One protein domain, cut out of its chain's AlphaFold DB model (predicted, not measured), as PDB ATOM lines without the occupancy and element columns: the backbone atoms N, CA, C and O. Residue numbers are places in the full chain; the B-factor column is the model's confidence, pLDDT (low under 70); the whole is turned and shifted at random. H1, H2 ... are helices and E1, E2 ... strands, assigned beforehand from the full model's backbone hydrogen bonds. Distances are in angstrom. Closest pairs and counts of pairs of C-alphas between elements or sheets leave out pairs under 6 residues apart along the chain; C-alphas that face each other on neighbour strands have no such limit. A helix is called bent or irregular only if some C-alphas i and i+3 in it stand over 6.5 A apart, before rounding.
ATOM      1  N   PRO A 454     348.935 209.240 189.139       72.19
ATOM      2  CA  PRO A 454     348.637 208.724 187.816       72.19
ATOM      3  C   PRO A 454     349.698 209.177 186.809       72.19
ATOM      4  O   PRO A 454     350.093 210.347 186.769       72.19
ATOM      5  N   GLU A 455     350.119 208.248 185.964       76.19
ATOM      6  CA  GLU A 455     351.076 208.472 184.888       76.19
ATOM      7  C   GLU A 455     350.641 207.728 183.630       76.19
ATOM      8  O   GLU A 455     349.972 206.698 183.704       76.19
ATOM      9  N   VAL A 456     351.048 208.233 182.469       76.31
ATOM     10  CA  VAL A 456     350.783 207.583 181.183       76.31
ATOM     11  C   VAL A 456     352.097 207.360 180.460       76.31
ATOM     12  O   VAL A 456     352.848 208.302 180.219       76.31
ATOM     13  N   ILE A 457     352.373 206.114 180.101       77.25
ATOM     14  CA  ILE A 457     353.392 205.760 179.123       77.25
ATOM     15  C   ILE A 457     352.735 205.818 177.751       77.25
ATOM     16  O   ILE A 457     351.860 205.019 177.414       77.25
ATOM     17  N   PHE A 458     353.170 206.790 176.967       77.50
ATOM     18  CA  PHE A 458     352.709 207.039 175.618       77.50
ATOM     19  C   PHE A 458     353.824 206.680 174.638       77.50
ATOM     20  O   PHE A 458     354.877 207.319 174.635       77.50
ATOM     21  N   ASN A 459     353.610 205.661 173.807       77.50
ATOM     22  CA  ASN A 459     354.503 205.395 172.684       77.50
ATOM     23  C   ASN A 459     353.983 206.170 171.480       77.50
ATOM     24  O   ASN A 459     352.937 205.837 170.934       77.50
ATOM     25  N   ASP A 460     354.694 207.227 171.101       73.75
ATOM     26  CA  ASP A 460     354.271 208.087 170.008       73.75
ATOM     27  C   ASP A 460     354.521 207.401 168.658       73.75
ATOM     28  O   ASP A 460     355.687 207.182 168.302       73.75
ATOM     29  N   PRO A 461     353.469 207.098 167.874       67.50
ATOM     30  CA  PRO A 461     353.635 206.455 166.576       67.50
ATOM     31  C   PRO A 461     354.369 207.351 165.568       67.50
ATOM     32  O   PRO A 461     355.035 206.833 164.669       67.50
ATOM     33  N   ILE A 462     354.297 208.681 165.718       70.06
ATOM     34  CA  ILE A 462     354.903 209.638 164.782       70.06
ATOM     35  C   ILE A 462     356.402 209.752 165.046       70.06
ATOM     36  O   ILE A 462     357.218 209.548 164.145       70.06
ATOM     37  N   THR A 463     356.789 210.079 166.281       74.69
ATOM     38  CA  THR A 463     358.210 210.271 166.610       74.69
ATOM     39  C   THR A 463     358.942 208.972 166.942       74.69
ATOM     40  O   THR A 463     360.172 208.993 167.023       74.69
ATOM     41  N   LYS A 464     358.219 207.852 167.113       78.38
ATOM     42  CA  LYS A 464     358.737 206.555 167.594       78.38
ATOM     43  C   LYS A 464     359.462 206.663 168.939       78.38
ATOM     44  O   LYS A 464     360.399 205.914 169.208       78.38
ATOM     45  N   LYS A 465     359.054 207.627 169.769       84.31
ATOM     46  CA  LYS A 465     359.613 207.876 171.103       84.31
ATOM     47  C   LYS A 465     358.618 207.483 172.178       84.31
ATOM     48  O   LYS A 465     357.409 207.590 171.991       84.31
ATOM     49  N   THR A 466     359.146 207.086 173.327       84.88
ATOM     50  CA  THR A 466     358.340 206.772 174.506       84.88
ATOM     51  C   THR A 466     358.334 207.958 175.458       84.88
ATOM     52  O   THR A 466     359.380 208.433 175.905       84.88
ATOM     53  N   PHE A 467     357.146 208.428 175.805       84.81
ATOM     54  CA  PHE A 467     356.943 209.537 176.718       84.81
ATOM     55  C   PHE A 467     356.267 209.050 177.988       84.81
ATOM     56  O   PHE A 467     355.231 208.399 177.927       84.81
ATOM     57  N   ARG A 468     356.827 209.410 179.143       85.94
ATOM     58  CA  ARG A 468     356.145 209.247 180.430       85.94
ATOM     59  C   ARG A 468     355.531 210.576 180.819       85.94
ATOM     60  O   ARG A 468     356.242 211.530 181.138       85.94
ATOM     61  N   ILE A 469     354.216 210.639 180.751       84.75
ATOM     62  CA  ILE A 469     353.442 211.824 181.063       84.75
ATOM     63  C   ILE A 469     353.069 211.768 182.542       84.75
ATOM     64  O   ILE A 469     352.424 210.825 182.999       84.75
ATOM     65  N   VAL A 470     353.494 212.782 183.286       83.00
ATOM     66  CA  VAL A 470     353.266 212.936 184.721       83.00
ATOM     67  C   VAL A 470     352.254 214.045 184.942       83.00
ATOM     68  O   VAL A 470     352.432 215.176 184.479       83.00
ATOM     69  N   ASN A 471     351.219 213.727 185.710       77.19
ATOM     70  CA  ASN A 471     350.253 214.708 186.164       77.19
ATOM     71  C   ASN A 471     350.825 215.559 187.304       77.19
ATOM     72  O   ASN A 471     351.176 215.031 188.357       77.19
ATOM     73  N   ILE A 472     350.881 216.876 187.102       77.62
ATOM     74  CA  ILE A 472     351.379 217.850 188.092       77.62
ATOM     75  C   ILE A 472     350.276 218.735 188.689       77.62
ATOM     76  O   ILE A 472     350.566 219.814 189.210       77.62
ATOM     77  N   SER A 473     349.015 218.304 188.585       70.69
ATOM     78  CA  SER A 473     347.862 219.054 189.098       70.69
ATOM     79  C   SER A 473     347.776 219.035 190.632       70.69
ATOM     80  O   SER A 473     347.362 220.033 191.212       70.69
ATOM     81  N   ASP A 474     348.211 217.950 191.289       68.69
ATOM     82  CA  ASP A 474     348.387 217.883 192.750       68.69
ATOM     83  C   ASP A 474     349.882 217.861 193.108       68.69
ATOM     84  O   ASP A 474     350.600 216.908 192.799       68.69
ATOM     85  N   GLN A 475     350.343 218.922 193.772       72.19
ATOM     86  CA  GLN A 475     351.735 219.106 194.203       72.19
ATOM     87  C   GLN A 475     351.900 218.966 195.722       72.19
ATOM     88  O   GLN A 475     352.987 219.181 196.250       72.19
ATOM     89  N   ASN A 476     350.848 218.587 196.454       71.06
ATOM     90  CA  ASN A 476     350.908 218.503 197.918       71.06
ATOM     91  C   ASN A 476     351.819 217.368 198.412       71.06
ATOM     92  O   ASN A 476     352.309 217.407 199.538       71.06
ATOM     93  N   HIS A 477     352.063 216.368 197.562       72.88
ATOM     94  CA  HIS A 477     352.808 215.154 197.901       72.88
ATOM     95  C   HIS A 477     354.083 214.950 197.067       72.88
ATOM     96  O   HIS A 477     354.819 213.992 197.304       72.88
ATOM     97  N   THR A 478     354.358 215.835 196.103       76.31
ATOM     98  CA  THR A 478     355.574 215.825 195.276       76.31
ATOM     99  C   THR A 478     356.124 217.237 195.139       76.31
ATOM    100  O   THR A 478     355.374 218.188 194.930       76.31
ATOM    101  N   ASN A 479     357.442 217.398 195.226       82.56
ATOM    102  CA  ASN A 479     358.075 218.680 194.958       82.56
ATOM    103  C   ASN A 479     358.427 218.775 193.477       82.56
ATOM    104  O   ASN A 479     359.484 218.322 193.031       82.56
ATOM    105  N   TYR A 480     357.512 219.372 192.726       84.69
ATOM    106  CA  TYR A 480     357.707 219.719 191.330       84.69
ATOM    107  C   TYR A 480     358.498 221.033 191.216       84.69
ATOM    108  O   TYR A 480     358.050 222.087 191.668       84.69
ATOM    109  N   LEU A 481     359.679 220.973 190.599       85.94
ATOM    110  CA  LEU A 481     360.577 222.113 190.429       85.94
ATOM    111  C   LEU A 481     360.862 222.368 188.948       85.94
ATOM    112  O   LEU A 481     361.423 221.523 188.244       85.94
ATOM    113  N   VAL A 482     360.567 223.584 188.493       85.44
ATOM    114  CA  VAL A 482     361.023 224.078 187.190       85.44
ATOM    115  C   VAL A 482     362.461 224.572 187.325       85.44
ATOM    116  O   VAL A 482     362.747 225.560 187.992       85.44
ATOM    117  N   LEU A 483     363.386 223.856 186.690       84.50
ATOM    118  CA  LEU A 483     364.817 224.158 186.679       84.50
ATOM    119  C   LEU A 483     365.151 225.356 185.779       84.50
ATOM    120  O   LEU A 483     366.179 226.002 185.977       84.50
ATOM    121  N   ASN A 484     364.349 225.581 184.736       84.94
ATOM    122  CA  ASN A 484     364.478 226.700 183.804       84.94
ATOM    123  C   ASN A 484     363.142 226.935 183.078       84.94
ATOM    124  O   ASN A 484     362.483 225.963 182.719       84.94
ATOM    125  N   GLY A 485     362.779 228.187 182.807       87.31
ATOM    126  CA  GLY A 485     361.501 228.561 182.197       87.31
ATOM    127  C   GLY A 485     360.388 228.780 183.221       87.31
ATOM    128  O   GLY A 485     360.656 229.073 184.383       87.31
ATOM    129  N   ASN A 486     359.143 228.643 182.769       84.31
ATOM    130  CA  ASN A 486     357.945 228.927 183.552       84.31
ATOM    131  C   ASN A 486     357.170 227.651 183.895       84.31
ATOM    132  O   ASN A 486     357.272 226.629 183.216       84.31
ATOM    133  N   ASN A 487     356.349 227.737 184.942       79.75
ATOM    134  CA  ASN A 487     355.373 226.701 185.256       79.75
ATOM    135  C   ASN A 487     354.367 226.531 184.114       79.75
ATOM    136  O   ASN A 487     353.979 227.492 183.450       79.75
ATOM    137  N   SER A 488     353.910 225.296 183.926       76.56
ATOM    138  CA  SER A 488     352.866 224.968 182.964       76.56
ATOM    139  C   SER A 488     351.482 225.206 183.569       76.56
ATOM    140  O   SER A 488     350.869 224.291 184.120       76.56
ATOM    141  N   ILE A 489     351.020 226.455 183.525       67.31
ATOM    142  CA  ILE A 489     349.768 226.871 184.180       67.31
ATOM    143  C   ILE A 489     348.573 226.724 183.225       67.31
ATOM    144  O   ILE A 489     347.487 226.333 183.650       67.31
ATOM    145  N   ASN A 490     348.775 226.972 181.929       72.94
ATOM    146  CA  ASN A 490     347.696 226.987 180.942       72.94
ATOM    147  C   ASN A 490     347.468 225.617 180.291       72.94
ATOM    148  O   ASN A 490     348.347 224.755 180.296       72.94
ATOM    149  N   ALA A 491     346.279 225.425 179.712       70.06
ATOM    150  CA  ALA A 491     346.066 224.352 178.742       70.06
ATOM    151  C   ALA A 491     347.009 224.569 177.540       70.06
ATOM    152  O   ALA A 491     347.282 225.716 177.179       70.06
ATOM    153  N   SER A 492     347.529 223.488 176.956       79.75
ATOM    154  CA  SER A 492     348.496 223.498 175.841       79.75
ATOM    155  C   SER A 492     349.936 223.923 176.179       79.75
ATOM    156  O   SER A 492     350.746 224.134 175.273       79.75
ATOM    157  N   GLN A 493     350.290 224.029 177.461       86.69
ATOM    158  CA  GLN A 493     351.682 224.165 177.900       86.69
ATOM    159  C   GLN A 493     352.163 222.857 178.526       86.69
ATOM    160  O   GLN A 493     351.389 222.138 179.156       86.69
ATOM    161  N   VAL A 494     353.450 222.558 178.363       90.81
ATOM    162  CA  VAL A 494     354.104 221.427 179.028       90.81
ATOM    163  C   VAL A 494     355.488 221.825 179.510       90.81
ATOM    164  O   VAL A 494     356.173 222.630 178.875       90.81
ATOM    165  N   THR A 495     355.949 221.212 180.595       92.25
ATOM    166  CA  THR A 495     357.385 221.182 180.893       92.25
ATOM    167  C   THR A 495     357.936 219.789 180.636       92.25
ATOM    168  O   THR A 495     357.218 218.792 180.669       92.25
ATOM    169  N   ILE A 496     359.225 219.709 180.318       91.50
ATOM    170  CA  ILE A 496     359.868 218.448 179.935       91.50
ATOM    171  C   ILE A 496     361.139 218.212 180.740       91.50
ATOM    172  O   ILE A 496     361.771 219.150 181.232       91.50
ATOM    173  N   SER A 497     361.562 216.956 180.845       90.44
ATOM    174  CA  SER A 497     362.849 216.647 181.471       90.44
ATOM    175  C   SER A 497     364.016 217.295 180.705       90.44
ATOM    176  O   SER A 497     364.110 217.244 179.474       90.44
ATOM    177  N   ARG A 498     364.965 217.891 181.441       87.56
ATOM    178  CA  ARG A 498     366.125 218.586 180.849       87.56
ATOM    179  C   ARG A 498     367.003 217.666 179.993       87.56
ATOM    180  O   ARG A 498     367.594 218.121 179.015       87.56
ATOM    181  N   GLN A 499     367.125 216.395 180.380       85.50
ATOM    182  CA  GLN A 499     367.952 215.417 179.668       85.50
ATOM    183  C   GLN A 499     367.388 215.146 178.269       85.50
ATOM    184  O   GLN A 499     368.113 215.276 177.283       85.50
ATOM    185  N   PHE A 500     366.077 214.897 178.186       89.06
ATOM    186  CA  PHE A 500     365.362 214.734 176.923       89.06
ATOM    187  C   PHE A 500     365.467 215.982 176.042       89.06
ATOM    188  O   PHE A 500     365.820 215.882 174.865       89.06
ATOM    189  N   ALA A 501     365.244 217.168 176.623       89.25
ATOM    190  CA  ALA A 501     365.332 218.430 175.896       89.25
ATOM    191  C   ALA A 501     366.714 218.645 175.263       89.25
ATOM    192  O   ALA A 501     366.816 219.036 174.101       89.25
ATOM    193  N   LYS A 502     367.790 218.350 176.008       89.19
ATOM    194  CA  LYS A 502     369.169 218.494 175.523       89.19
ATOM    195  C   LYS A 502     369.489 217.492 174.412       89.19
ATOM    196  O   LYS A 502     370.060 217.897 173.403       89.19
ATOM    197  N   ALA A 503     369.123 216.222 174.588       87.75
ATOM    198  CA  ALA A 503     369.364 215.174 173.595       87.75
ATOM    199  C   ALA A 503     368.627 215.454 172.272       87.75
ATOM    200  O   ALA A 503     369.175 215.233 171.196       87.75
ATOM    201  N   ASN A 504     367.428 216.034 172.358       88.19
ATOM    202  CA  ASN A 504     366.557 216.299 171.212       88.19
ATOM    203  C   ASN A 504     366.581 217.755 170.725       88.19
ATOM    204  O   ASN A 504     365.794 218.123 169.857       88.19
ATOM    205  N   LYS A 505     367.484 218.589 171.260       91.38
ATOM    206  CA  LYS A 505     367.653 220.010 170.897       91.38
ATOM    207  C   LYS A 505     366.366 220.852 171.035       91.38
ATOM    208  O   LYS A 505     366.179 221.825 170.306       91.38
ATOM    209  N   ILE A 506     365.508 220.509 171.995       89.25
ATOM    210  CA  ILE A 506     364.233 221.187 172.261       89.25
ATOM    211  C   ILE A 506     364.483 222.419 173.137       89.25
ATOM    212  O   ILE A 506     365.043 222.319 174.234       89.25
ATOM    213  N   LYS A 507     364.068 223.595 172.661       92.88
ATOM    214  CA  LYS A 507     364.237 224.881 173.357       92.88
ATOM    215  C   LYS A 507     362.947 225.288 174.069       92.88
ATOM    216  O   LYS A 507     361.860 224.938 173.633       92.88
ATOM    217  N   ILE A 508     363.058 226.073 175.135       92.19
ATOM    218  CA  ILE A 508     361.883 226.716 175.739       92.19
ATOM    219  C   ILE A 508     361.221 227.619 174.685       92.19
ATOM    220  O   ILE A 508     361.915 228.322 173.950       92.19
ATOM    221  N   GLY A 509     359.893 227.554 174.590       88.31
ATOM    222  CA  GLY A 509     359.084 228.216 173.565       88.31
ATOM    223  C   GLY A 509     358.908 227.411 172.274       88.31
ATOM    224  O   GLY A 509     358.156 227.838 171.403       88.31
ATOM    225  N   SER A 510     359.560 226.251 172.122       90.62
ATOM    226  CA  SER A 510     359.325 225.393 170.958       90.62
ATOM    227  C   SER A 510     357.958 224.722 171.026       90.62
ATOM    228  O   SER A 510     357.515 224.319 172.104       90.62
ATOM    229  N   SER A 511     357.362 224.524 169.854       88.12
ATOM    230  CA  SER A 511     356.197 223.665 169.677       88.12
ATOM    231  C   SER A 511     356.604 222.188 169.696       88.12
ATOM    232  O   SER A 511     357.593 221.801 169.068       88.12
ATOM    233  N   LEU A 512     355.839 221.376 170.418       86.12
ATOM    234  CA  LEU A 512     355.929 219.925 170.474       86.12
ATOM    235  C   LEU A 512     354.568 219.343 170.080       86.12
ATOM    236  O   LEU A 512     353.540 219.730 170.627       86.12
ATOM    237  N   ASN A 513     354.569 218.386 169.159       83.06
ATOM    238  CA  ASN A 513     353.385 217.581 168.879       83.06
ATOM    239  C   ASN A 513     353.506 216.278 169.664       83.06
ATOM    240  O   ASN A 513     354.569 215.654 169.648       83.06
ATOM    241  N   LEU A 514     352.443 215.900 170.368       78.12
ATOM    242  CA  LEU A 514     352.410 214.693 171.180       78.12
ATOM    243  C   LEU A 514     351.000 214.110 171.178       78.12
ATOM    244  O   LEU A 514     350.064 214.756 171.652       78.12
ATOM    245  N   GLY A 515     350.865 212.883 170.678       74.06
ATOM    246  CA  GLY A 515     349.558 212.253 170.508       74.06
ATOM    247  C   GLY A 515     348.647 213.111 169.633       74.06
ATOM    248  O   GLY A 515     349.047 213.514 168.541       74.06
ATOM    249  N   GLN A 516     347.446 213.412 170.126       72.94
ATOM    250  CA  GLN A 516     346.474 214.263 169.427       72.94
ATOM    251  C   GLN A 516     346.699 215.764 169.678       72.94
ATOM    252  O   GLN A 516     346.139 216.605 168.970       72.94
ATOM    253  N   ALA A 517     347.546 216.128 170.645       77.62
ATOM    254  CA  ALA A 517     347.868 217.522 170.897       77.62
ATOM    255  C   ALA A 517     348.885 218.033 169.874       77.62
ATOM    256  O   ALA A 517     350.068 217.676 169.889       77.62
ATOM    257  N   VAL A 518     348.416 218.936 169.021       77.38
ATOM    258  CA  VAL A 518     349.253 219.697 168.095       77.38
ATOM    259  C   VAL A 518     349.591 221.040 168.734       77.38
ATOM    260  O   VAL A 518     348.708 221.731 169.242       77.38
ATOM    261  N   GLY A 519     350.862 221.438 168.690       81.50
ATOM    262  CA  GLY A 519     351.246 222.786 169.103       81.50
ATOM    263  C   GLY A 519     351.508 222.985 170.597       81.50
ATOM    264  O   GLY A 519     351.393 224.117 171.066       81.50
ATOM    265  N   LEU A 520     351.844 221.939 171.361       88.12
ATOM    266  CA  LEU A 520     352.147 222.098 172.787       88.12
ATOM    267  C   LEU A 520     353.386 222.967 172.973       88.12
ATOM    268  O   LEU A 520     354.459 222.666 172.451       88.12
ATOM    269  N   VAL A 521     353.262 224.030 173.758       90.62
ATOM    270  CA  VAL A 521     354.380 224.938 174.008       90.62
ATOM    271  C   VAL A 521     355.208 224.413 175.172       90.62
ATOM    272  O   VAL A 521     354.716 224.282 176.295       90.62
ATOM    273  N   VAL A 522     356.495 224.169 174.920       92.56
ATOM    274  CA  VAL A 522     357.455 223.823 175.975       92.56
ATOM    275  C   VAL A 522     357.735 225.069 176.816       92.56
ATOM    276  O   VAL A 522     358.517 225.933 176.418       92.56
ATOM    277  N   SER A 523     357.099 225.178 177.980       92.50
ATOM    278  CA  SER A 523     357.195 226.350 178.862       92.50
ATOM    279  C   SER A 523     358.426 226.324 179.768       92.50
ATOM    280  O   SER A 523     358.888 227.377 180.209       92.50
ATOM    281  N   GLY A 524     359.007 225.146 180.003       92.06
ATOM    282  CA  GLY A 524     360.170 225.000 180.868       92.06
ATOM    283  C   GLY A 524     360.753 223.591 180.918       92.06
ATOM    284  O   GLY A 524     360.218 222.633 180.353       92.06
ATOM    285  N   TYR A 525     361.870 223.473 181.627       91.94
ATOM    286  CA  TYR A 525     362.484 222.204 181.992       91.94
ATOM    287  C   TYR A 525     362.225 221.923 183.459       91.94
ATOM    288  O   TYR A 525     362.576 222.748 184.303       91.94
ATOM    289  N   ALA A 526     361.666 220.760 183.770       89.81
ATOM    290  CA  ALA A 526     361.260 220.427 185.126       89.81
ATOM    291  C   ALA A 526     361.736 219.047 185.568       89.81
ATOM    292  O   ALA A 526     362.232 218.239 184.774       89.81
ATOM    293  N   VAL A 527     361.616 218.829 186.869       87.19
ATOM    294  CA  VAL A 527     361.880 217.580 187.571       87.19
ATOM    295  C   VAL A 527     360.989 217.539 188.805       87.19
ATOM    296  O   VAL A 527     360.615 218.580 189.343       87.19
ATOM    297  N   ASP A 528     360.659 216.342 189.260       86.44
ATOM    298  CA  ASP A 528     359.879 216.150 190.470       86.44
ATOM    299  C   ASP A 528     360.491 215.050 191.352       86.44
ATOM    300  O   ASP A 528     361.363 214.296 190.914       86.44
ATOM    301  N   THR A 529     360.022 214.954 192.593       83.62
ATOM    302  CA  THR A 529     360.532 214.030 193.613       83.62
ATOM    303  C   THR A 529     360.574 212.574 193.163       83.62
ATOM    304  O   THR A 529     361.614 211.934 193.324       83.62
ATOM    305  N   TYR A 530     359.493 212.044 192.580       80.00
ATOM    306  CA  TYR A 530     359.417 210.616 192.224       80.00
ATOM    307  C   TYR A 530     359.784 210.322 190.763       80.00
ATOM    308  O   TYR A 530     359.689 209.185 190.311       80.00
ATOM    309  N   SER A 531     360.247 211.320 190.008       78.12
ATOM    310  CA  SER A 531     360.921 211.107 188.717       78.12
ATOM    311  C   SER A 531     362.229 211.883 188.615       78.12
ATOM    312  O   SER A 531     362.614 212.358 187.546       78.12
ATOM    313  N   PHE A 532     362.948 211.970 189.741       75.00
ATOM    314  CA  PHE A 532     364.287 212.554 189.809       75.00
ATOM    315  C   PHE A 532     365.254 211.891 188.817       75.00
ATOM    316  O   PHE A 532     366.076 212.567 188.195       75.00
ATOM    317  N   PHE A 533     365.117 210.574 188.629       72.19
ATOM    318  CA  PHE A 533     365.750 209.835 187.542       72.19
ATOM    319  C   PHE A 533     364.771 209.736 186.370       72.19
ATOM    320  O   PHE A 533     363.753 209.052 186.493       72.19
ATOM    321  N   PRO A 534     365.035 210.424 185.245       63.16
ATOM    322  CA  PRO A 534     364.015 210.633 184.237       63.16
ATOM    323  C   PRO A 534     363.914 209.457 183.252       63.16
ATOM    324  O   PRO A 534     364.264 209.588 182.078       63.16
ATOM    325  N   THR A 535     363.451 208.300 183.724       74.38
ATOM    326  CA  THR A 535     363.155 207.140 182.876       74.38
ATOM    327  C   THR A 535     361.745 207.251 182.289       74.38
ATOM    328  O   THR A 535     360.767 207.503 182.998       74.38
ATOM    329  N   SER A 536     361.642 207.100 180.966       69.38
ATOM    330  CA  SER A 536     360.367 207.108 180.233       69.38
ATOM    331  C   SER A 536     359.596 205.792 180.356       69.38
ATOM    332  O   SER A 536     358.384 205.774 180.199       69.38
ATOM    333  N   ASP A 537     360.293 204.698 180.643       69.31
ATOM    334  CA  ASP A 537     359.706 203.411 181.001       69.31
ATOM    335  C   ASP A 537     360.314 202.987 182.349       69.31
ATOM    336  O   ASP A 537     361.538 202.826 182.423       69.31
ATOM    337  N   PRO A 538     359.511 202.846 183.420       66.00
ATOM    338  CA  PRO A 538     359.981 202.390 184.727       66.00
ATOM    339  C   PRO A 538     360.652 201.010 184.698       66.00
ATOM    340  O   PRO A 538     361.491 200.734 185.551       66.00
ATOM    341  N   ASN A 539     360.336 200.167 183.708       65.81
ATOM    342  CA  ASN A 539     360.940 198.843 183.546       65.81
ATOM    343  C   ASN A 539     362.325 198.890 182.883       65.81
ATOM    344  O   ASN A 539     363.029 197.880 182.838       65.81
ATOM    345  N   VAL A 540     362.737 200.051 182.359       70.44
ATOM    346  CA  VAL A 540     364.057 200.235 181.756       70.44
ATOM    347  C   VAL A 540     364.994 200.860 182.797       70.44
ATOM    348  O   VAL A 540     364.797 202.011 183.193       70.44
ATOM    349  N   PRO A 541     366.061 200.155 183.220       61.16
ATOM    350  CA  PRO A 541     366.885 200.563 184.361       61.16
ATOM    351  C   PRO A 541     367.747 201.804 184.091       61.16
ATOM    352  O   PRO A 541     368.270 202.405 185.028       61.16
ATOM    353  N   LEU A 542     367.923 202.189 182.822       70.56
ATOM    354  CA  LEU A 542     368.744 203.328 182.420       70.56
ATOM    355  C   LEU A 542     367.947 204.307 181.545       70.56
ATOM    356  O   LEU A 542     367.300 203.876 180.587       70.56
ATOM    357  N   PRO A 543     368.024 205.626 181.809       69.94
ATOM    358  CA  PRO A 543     367.356 206.618 180.978       69.94
ATOM    359  C   PRO A 543     367.939 206.626 179.560       69.94
ATOM    360  O   PRO A 543     369.139 206.830 179.375       69.94
ATOM    361  N   LYS A 544     367.078 206.471 178.550       78.81
ATOM    362  CA  LYS A 544     367.422 206.654 177.132       78.81
ATOM    363  C   LYS A 544     366.888 207.998 176.646       78.81
ATOM    364  O   LYS A 544     365.792 208.086 176.106       78.81
ATOM    365  N   SER A 545     367.630 209.071 176.925       80.25
ATOM    366  CA  SER A 545     367.159 210.450 176.706       80.25
ATOM    367  C   SER A 545     366.957 210.834 175.233       80.25
ATOM    368  O   SER A 545     366.341 211.858 174.943       80.25
ATOM    369  N   ASP A 546     367.504 210.059 174.304       80.12
ATOM    370  CA  ASP A 546     367.329 210.181 172.857       80.12
ATOM    371  C   ASP A 546     365.998 209.576 172.379       80.12
ATOM    372  O   ASP A 546     365.305 210.190 171.564       80.12
ATOM    373  N   SER A 547     365.615 208.421 172.929       78.25
ATOM    374  CA  SER A 547     364.410 207.679 172.542       78.25
ATOM    375  C   SER A 547     363.217 207.870 173.485       78.25
ATOM    376  O   SER A 547     362.122 207.401 173.177       78.25
ATOM    377  N   GLY A 548     363.391 208.548 174.622       81.31
ATOM    378  CA  GLY A 548     362.293 208.811 175.544       81.31
ATOM    379  C   GLY A 548     362.554 209.906 176.574       81.31
ATOM    380  O   GLY A 548     363.692 210.281 176.862       81.31
ATOM    381  N   GLY A 549     361.471 210.458 177.119       84.81
ATOM    382  CA  GLY A 549     361.536 211.548 178.090       84.81
ATOM    383  C   GLY A 549     360.284 211.692 178.946       84.81
ATOM    384  O   GLY A 549     359.228 211.151 178.621       84.81
ATOM    385  N   LEU A 550     360.405 212.444 180.045       88.31
ATOM    386  CA  LEU A 550     359.246 212.844 180.845       88.31
ATOM    387  C   LEU A 550     358.641 214.152 180.368       88.31
ATOM    388  O   LEU A 550     359.364 215.109 180.064       88.31
ATOM    389  N   ILE A 551     357.314 214.166 180.388       88.75
ATOM    390  CA  ILE A 551     356.469 215.314 180.096       88.75
ATOM    391  C   ILE A 551     355.607 215.562 181.325       88.75
ATOM    392  O   ILE A 551     354.910 214.670 181.793       88.75
ATOM    393  N   TYR A 552     355.662 216.773 181.853       88.38
ATOM    394  CA  TYR A 552     354.865 217.200 182.988       88.38
ATOM    395  C   TYR A 552     353.769 218.130 182.487       88.38
ATOM    396  O   TYR A 552     354.041 219.134 181.818       88.38
ATOM    397  N   ALA A 553     352.528 217.787 182.806       84.69
ATOM    398  CA  ALA A 553     351.363 218.485 182.296       84.69
ATOM    399  C   ALA A 553     350.223 218.490 183.325       84.69
ATOM    400  O   ALA A 553     350.126 217.615 184.188       84.69
ATOM    401  N   ASN A 554     349.369 219.510 183.247       76.94
ATOM    402  CA  ASN A 554     348.133 219.570 184.030       76.94
ATOM    403  C   ASN A 554     347.048 218.686 183.393       76.94
ATOM    404  O   ASN A 554     347.154 218.315 182.221       76.94
ATOM    405  N   ASN A 555     345.973 218.405 184.137       70.75
ATOM    406  CA  ASN A 555     344.884 217.553 183.651       70.75
ATOM    407  C   ASN A 555     344.356 218.010 182.282       70.75
ATOM    408  O   ASN A 555     344.241 217.225 181.351       70.75
ATOM    409  N   LYS A 556     344.102 219.310 182.116       71.75
ATOM    410  CA  LYS A 556     343.554 219.858 180.865       71.75
ATOM    411  C   LYS A 556     344.455 219.607 179.651       71.75
ATOM    412  O   LYS A 556     343.944 219.345 178.571       71.75
ATOM    413  N   THR A 557     345.773 219.656 179.822       77.75
ATOM    414  CA  THR A 557     346.726 219.442 178.724       77.75
ATOM    415  C   THR A 557     346.901 217.967 178.408       77.75
ATOM    416  O   THR A 557     346.986 217.594 177.242       77.75
ATOM    417  N   ILE A 558     346.900 217.102 179.423       74.31
ATOM    418  CA  ILE A 558     346.963 215.662 179.175       74.31
ATOM    419  C   ILE A 558     345.691 215.192 178.419       74.31
ATOM    420  O   ILE A 558     345.814 214.338 177.546       74.31
ATOM    421  N   ASN A 559     344.524 215.845 178.606       70.00
ATOM    422  CA  ASN A 559     343.290 215.605 177.809       70.00
ATOM    423  C   ASN A 559     343.524 215.844 176.336       70.00
ATOM    424  O   ASN A 559     343.094 215.054 175.503       70.00
ATOM    425  N   GLN A 560     344.237 216.912 176.020       75.19
ATOM    426  CA  GLN A 560     344.555 217.235 174.642       75.19
ATOM    427  C   GLN A 560     345.555 216.235 174.058       75.19
ATOM    428  O   GLN A 560     345.420 215.853 172.903       75.19
ATOM    429  N   ILE A 561     346.551 215.809 174.847       75.25
ATOM    430  CA  ILE A 561     347.578 214.854 174.401       75.25
ATOM    431  C   ILE A 561     346.940 213.521 174.024       75.25
ATOM    432  O   ILE A 561     347.262 212.939 172.990       75.25
ATOM    433  N   ILE A 562     346.055 213.039 174.887       69.81
ATOM    434  CA  ILE A 562     345.487 211.702 174.790       69.81
ATOM    435  C   ILE A 562     344.273 211.669 173.855       69.81
ATOM    436  O   ILE A 562     344.116 210.698 173.122       69.81
ATOM    437  N   GLY A 563     343.475 212.741 173.818       61.84
ATOM    438  CA  GLY A 563     342.349 212.893 172.898       61.84
ATOM    439  C   GLY A 563     341.166 211.951 173.156       61.84
ATOM    440  O   GLY A 563     341.053 211.350 174.227       61.84
ATOM    441  N   GLN A 564     340.244 211.845 172.188       54.03
ATOM    442  CA  GLN A 564     339.095 210.932 172.290       54.03
ATOM    443  C   GLN A 564     339.536 209.483 172.033       54.03
ATOM    444  O   GLN A 564     340.120 209.179 170.995       54.03
ATOM    445  N   GLN A 565     339.233 208.591 172.982       51.06
ATOM    446  CA  GLN A 565     339.722 207.203 173.056       51.06
ATOM    447  C   GLN A 565     339.095 206.227 172.038       51.06
ATOM    448  O   GLN A 565     339.456 205.055 172.004       51.06
ATOM    449  N   THR A 566     338.178 206.683 171.181       44.72
ATOM    450  CA  THR A 566     337.505 205.855 170.163       44.72
ATOM    451  C   THR A 566     338.363 205.585 168.919       44.72
ATOM    452  O   THR A 566     337.998 204.742 168.101       44.72
ATOM    453  N   ASP A 567     339.507 206.262 168.776       44.03
ATOM    454  CA  ASP A 567     340.431 206.094 167.651       44.03
ATOM    455  C   ASP A 567     341.387 204.887 167.865       44.03
ATOM    456  O   ASP A 567     342.079 204.827 168.887       44.03
ATOM    457  N   PRO A 568     341.483 203.928 166.916       40.72
ATOM    458  CA  PRO A 568     342.396 202.779 166.986       40.72
ATOM    459  C   PRO A 568     343.883 203.136 167.157       40.72
ATOM    460  O   PRO A 568     344.668 202.284 167.583       40.72
ATOM    461  N   SER A 569     344.283 204.370 166.835       46.06
ATOM    462  CA  SER A 569     345.643 204.882 167.058       46.06
ATOM    463  C   SER A 569     345.991 205.090 168.543       46.06
ATOM    464  O   SER A 569     347.170 205.178 168.887       46.06
ATOM    465  N   ASN A 570     345.005 205.063 169.450       50.78
ATOM    466  CA  ASN A 570     345.205 205.167 170.902       50.78
ATOM    467  C   ASN A 570     345.619 203.840 171.577       50.78
ATOM    468  O   ASN A 570     345.816 203.788 172.792       50.78
ATOM    469  N   ASN A 571     345.800 202.758 170.814       50.03
ATOM    470  CA  ASN A 571     346.131 201.421 171.331       50.03
ATOM    471  C   ASN A 571     347.560 201.261 171.898       50.03
ATOM    472  O   ASN A 571     347.889 200.207 172.450       50.03
ATOM    473  N   ASP A 572     348.409 202.288 171.799       59.59
ATOM    474  CA  ASP A 572     349.816 202.251 172.224       59.59
ATOM    475  C   ASP A 572     350.103 202.929 173.577       59.59
ATOM    476  O   ASP A 572     351.264 203.149 173.947       59.59
ATOM    477  N   GLN A 573     349.046 203.200 174.346       65.44
ATOM    478  CA  GLN A 573     349.116 203.820 175.666       65.44
ATOM    479  C   GLN A 573     349.079 202.774 176.786       65.44
ATOM    480  O   GLN A 573     348.394 201.751 176.709       65.44
ATOM    481  N   THR A 574     349.828 203.021 177.853       66.44
ATOM    482  CA  THR A 574     349.760 202.246 179.095       66.44
ATOM    483  C   THR A 574     349.707 203.207 180.259       66.44
ATOM    484  O   THR A 574     350.569 204.069 180.397       66.44
ATOM    485  N   THR A 575     348.707 203.057 181.109       68.38
ATOM    486  CA  THR A 575     348.572 203.893 182.290       68.38
ATOM    487  C   THR A 575     349.131 203.172 183.496       68.38
ATOM    488  O   THR A 575     348.976 201.961 183.666       68.38
ATOM    489  N   ILE A 576     349.751 203.957 184.363       70.81
ATOM    490  CA  ILE A 576     350.340 203.506 185.604       70.81
ATOM    491  C   ILE A 576     349.755 204.308 186.764       70.81
ATOM    492  O   ILE A 576     349.775 205.540 186.758       70.81
ATOM    493  N   TYR A 577     349.298 203.605 187.795       72.56
ATOM    494  CA  TYR A 577     349.037 204.184 189.107       72.56
ATOM    495  C   TYR A 577     350.153 203.813 190.056       72.56
ATOM    496  O   TYR A 577     350.353 202.635 190.348       72.56
ATOM    497  N   ASN A 578     350.841 204.824 190.569       77.75
ATOM    498  CA  ASN A 578     351.791 204.639 191.652       77.75
ATOM    499  C   ASN A 578     351.101 205.023 192.958       77.75
ATOM    500  O   ASN A 578     350.652 206.161 193.121       77.75
ATOM    501  N   PHE A 579     351.008 204.070 193.872       81.94
ATOM    502  CA  PHE A 579     350.420 204.250 195.188       81.94
ATOM    503  C   PHE A 579     351.549 204.456 196.190       81.94
ATOM    504  O   PHE A 579     352.462 203.636 196.267       81.94
ATOM    505  N   PHE A 580     351.492 205.536 196.960       85.38
ATOM    506  CA  PHE A 580     352.461 205.856 198.003       85.38
ATOM    507  C   PHE A 580     351.735 205.932 199.344       85.38
ATOM    508  O   PHE A 580     350.931 206.839 199.576       85.38
ATOM    509  N   LEU A 581     352.008 204.963 200.218       88.31
ATOM    510  CA  LEU A 581     351.456 204.905 201.568       88.31
ATOM    511  C   LEU A 581     352.357 205.684 202.517       88.31
ATOM    512  O   LEU A 581     353.547 205.394 202.631       88.31
ATOM    513  N   ILE A 582     351.778 206.655 203.213       88.38
ATOM    514  CA  ILE A 582     352.486 207.556 204.117       88.38
ATOM    515  C   ILE A 582     351.830 207.441 205.488       88.38
ATOM    516  O   ILE A 582     350.655 207.757 205.649       88.38
ATOM    517  N   LYS A 583     352.555 206.978 206.501       87.31
ATOM    518  CA  LYS A 583     352.011 206.808 207.849       87.31
ATOM    519  C   LYS A 583     351.529 208.146 208.405       87.31
ATOM    520  O   LYS A 583     352.278 209.127 208.444       87.31
ATOM    521  N   LYS A 584     350.284 208.181 208.893       83.06
ATOM    522  CA  LYS A 584     349.779 209.348 209.622       83.06
ATOM    523  C   LYS A 584     350.589 209.490 210.906       83.06
ATOM    524  O   LYS A 584     350.631 208.581 211.740       83.06
ATOM    525  N   ILE A 585     351.237 210.636 211.081       67.44
ATOM    526  CA  ILE A 585     351.844 210.992 212.363       67.44
ATOM    527  C   ILE A 585     350.670 211.215 213.316       67.44
ATOM    528  O   ILE A 585     349.936 212.189 213.167       67.44
ATOM    529  N   ARG A 586     350.453 210.291 214.261       52.12
ATOM    530  CA  ARG A 586     349.512 210.530 215.359       52.12
ATOM    531  C   ARG A 586     350.020 211.754 216.113       52.12
ATOM    532  O   ARG A 586     351.035 211.664 216.800       52.12
ATOM    533  N   MET A 587     349.335 212.887 215.977       36.06
ATOM    534  CA  MET A 587     349.404 213.898 217.022       36.06
ATOM    535  C   MET A 587     348.808 213.231 218.258       36.06
ATOM    536  O   MET A 587     347.648 212.828 218.243       36.06
ATOM    537  N   LEU A 588     349.649 212.999 219.264       27.80
ATOM    538  CA  LEU A 588     349.188 212.703 220.614       27.80
ATOM    539  C   LEU A 588     348.271 213.865 221.007       27.80
ATOM    540  O   LEU A 588     348.755 214.984 221.170       27.80
ATOM    541  N   ILE A 589     346.966 213.605 221.044       31.84
ATOM    542  CA  ILE A 589     345.983 214.446 221.727       31.84
ATOM    543  C   ILE A 589     345.691 213.758 223.048       31.84
ATOM    544  O   ILE A 589     345.451 212.527 223.004       31.84
TER     545      ILE A 589
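Overview. This is residues 454 to 589 of the 589 residues of an uncharacterized protein of Mycoplasma feriruminatoris (UniProt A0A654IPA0). One strongly twisted sheet of eight strands makes the body, with the short helix H1 on one face and H2 on the opposite face. The last strand, E8, pairs at the sheet's edge through residues 573 to 577 and runs on past it, and the tail, residues 583 to 589, sticks out free. The 136 printed residues hold eight named strands and three named helices in the order E1 E2 E3 E4 H1 E5 E6 E7 H2 H3 E8, class mixed, helices and strands. The sheet is branched at E6, with parallel and antiparallel pairs. The whole is compact, with a radius of gyration of the C-alphas of 15.4 A, yet elongated, spanning 57 by 34 by 32 A.

Arrangement. Start at E1, residues 454 to 459, which forms an antiparallel hairpin with E2, residues 466 to 471; N 458 and O 467 are 2.8 A apart, within hydrogen-bond range. On the other side of E1 is E8, residues 573 to 583, antiparallel, with N 457 and O 574 at 2.7 A. E2 is parallel to E7, residues 548 to 553, with N 470 and O 551 at 2.8 A. E7 is antiparallel to E4, residues 493 to 497, with N 552 and O 495 at 2.8 A. E4 is parallel to E6, residues 517 to 527, with N 523 and O 494 at 2.9 A. E6 bends by 75 degrees at residue 524. On the other side of E6 from E4 are two antiparallel edge strands: E3, residues 481 to 485, with N 483 and O 525 at 2.8 A, and E5, residues 511 to 514, with N 512 and O 520 at 2.8 A; E5 and E6 form a hairpin. H1, residues 498 to 503, is on the sheet; the C-alphas of Phe 500 and Gly 549 in E7, the closest of the two elements, are 5.1 A apart. H2, residues 555 to 562, is on the opposite face at a height over the sheet of 6.8 A; its closest C-alphas to E6 are those of Ile 561 and Ala 517, 4.4 A. H3, residues 568 to 572, only grazes the sheet with residues 570 to 572. In H1 every O i to N i+4 pair is within hydrogen-bond range, in H2 3 of 4, and in H3 0 of 1, beside 1 of 2 O i to N i+3 pairs.

Along the chain. Find C-alpha 454 at (348.637, 208.724, 187.816); from there E1 runs 16.6 A. E2 spans 16.3 A, E7 16.1 A and E6 21.8 A. E8 begins at C-alpha 573, (349.116, 203.820, 175.666), and ends 32.5 A away at C-alpha 583, (352.011, 206.808, 207.849). H3 is irregular: C-alphas 569 and 572 are 7.1 A apart.

Size, cuts and confidence. The C-alphas of Ile 462 and Ile 589, 57.8 A apart, are the farthest apart. The printed part has no cut. The link from E6 to E7, residues 528 to 547, is long. Look for pLDDT under 70 in, among others, residues 562 to 575 and 585 to 589; the mean of the printed part is 76.5.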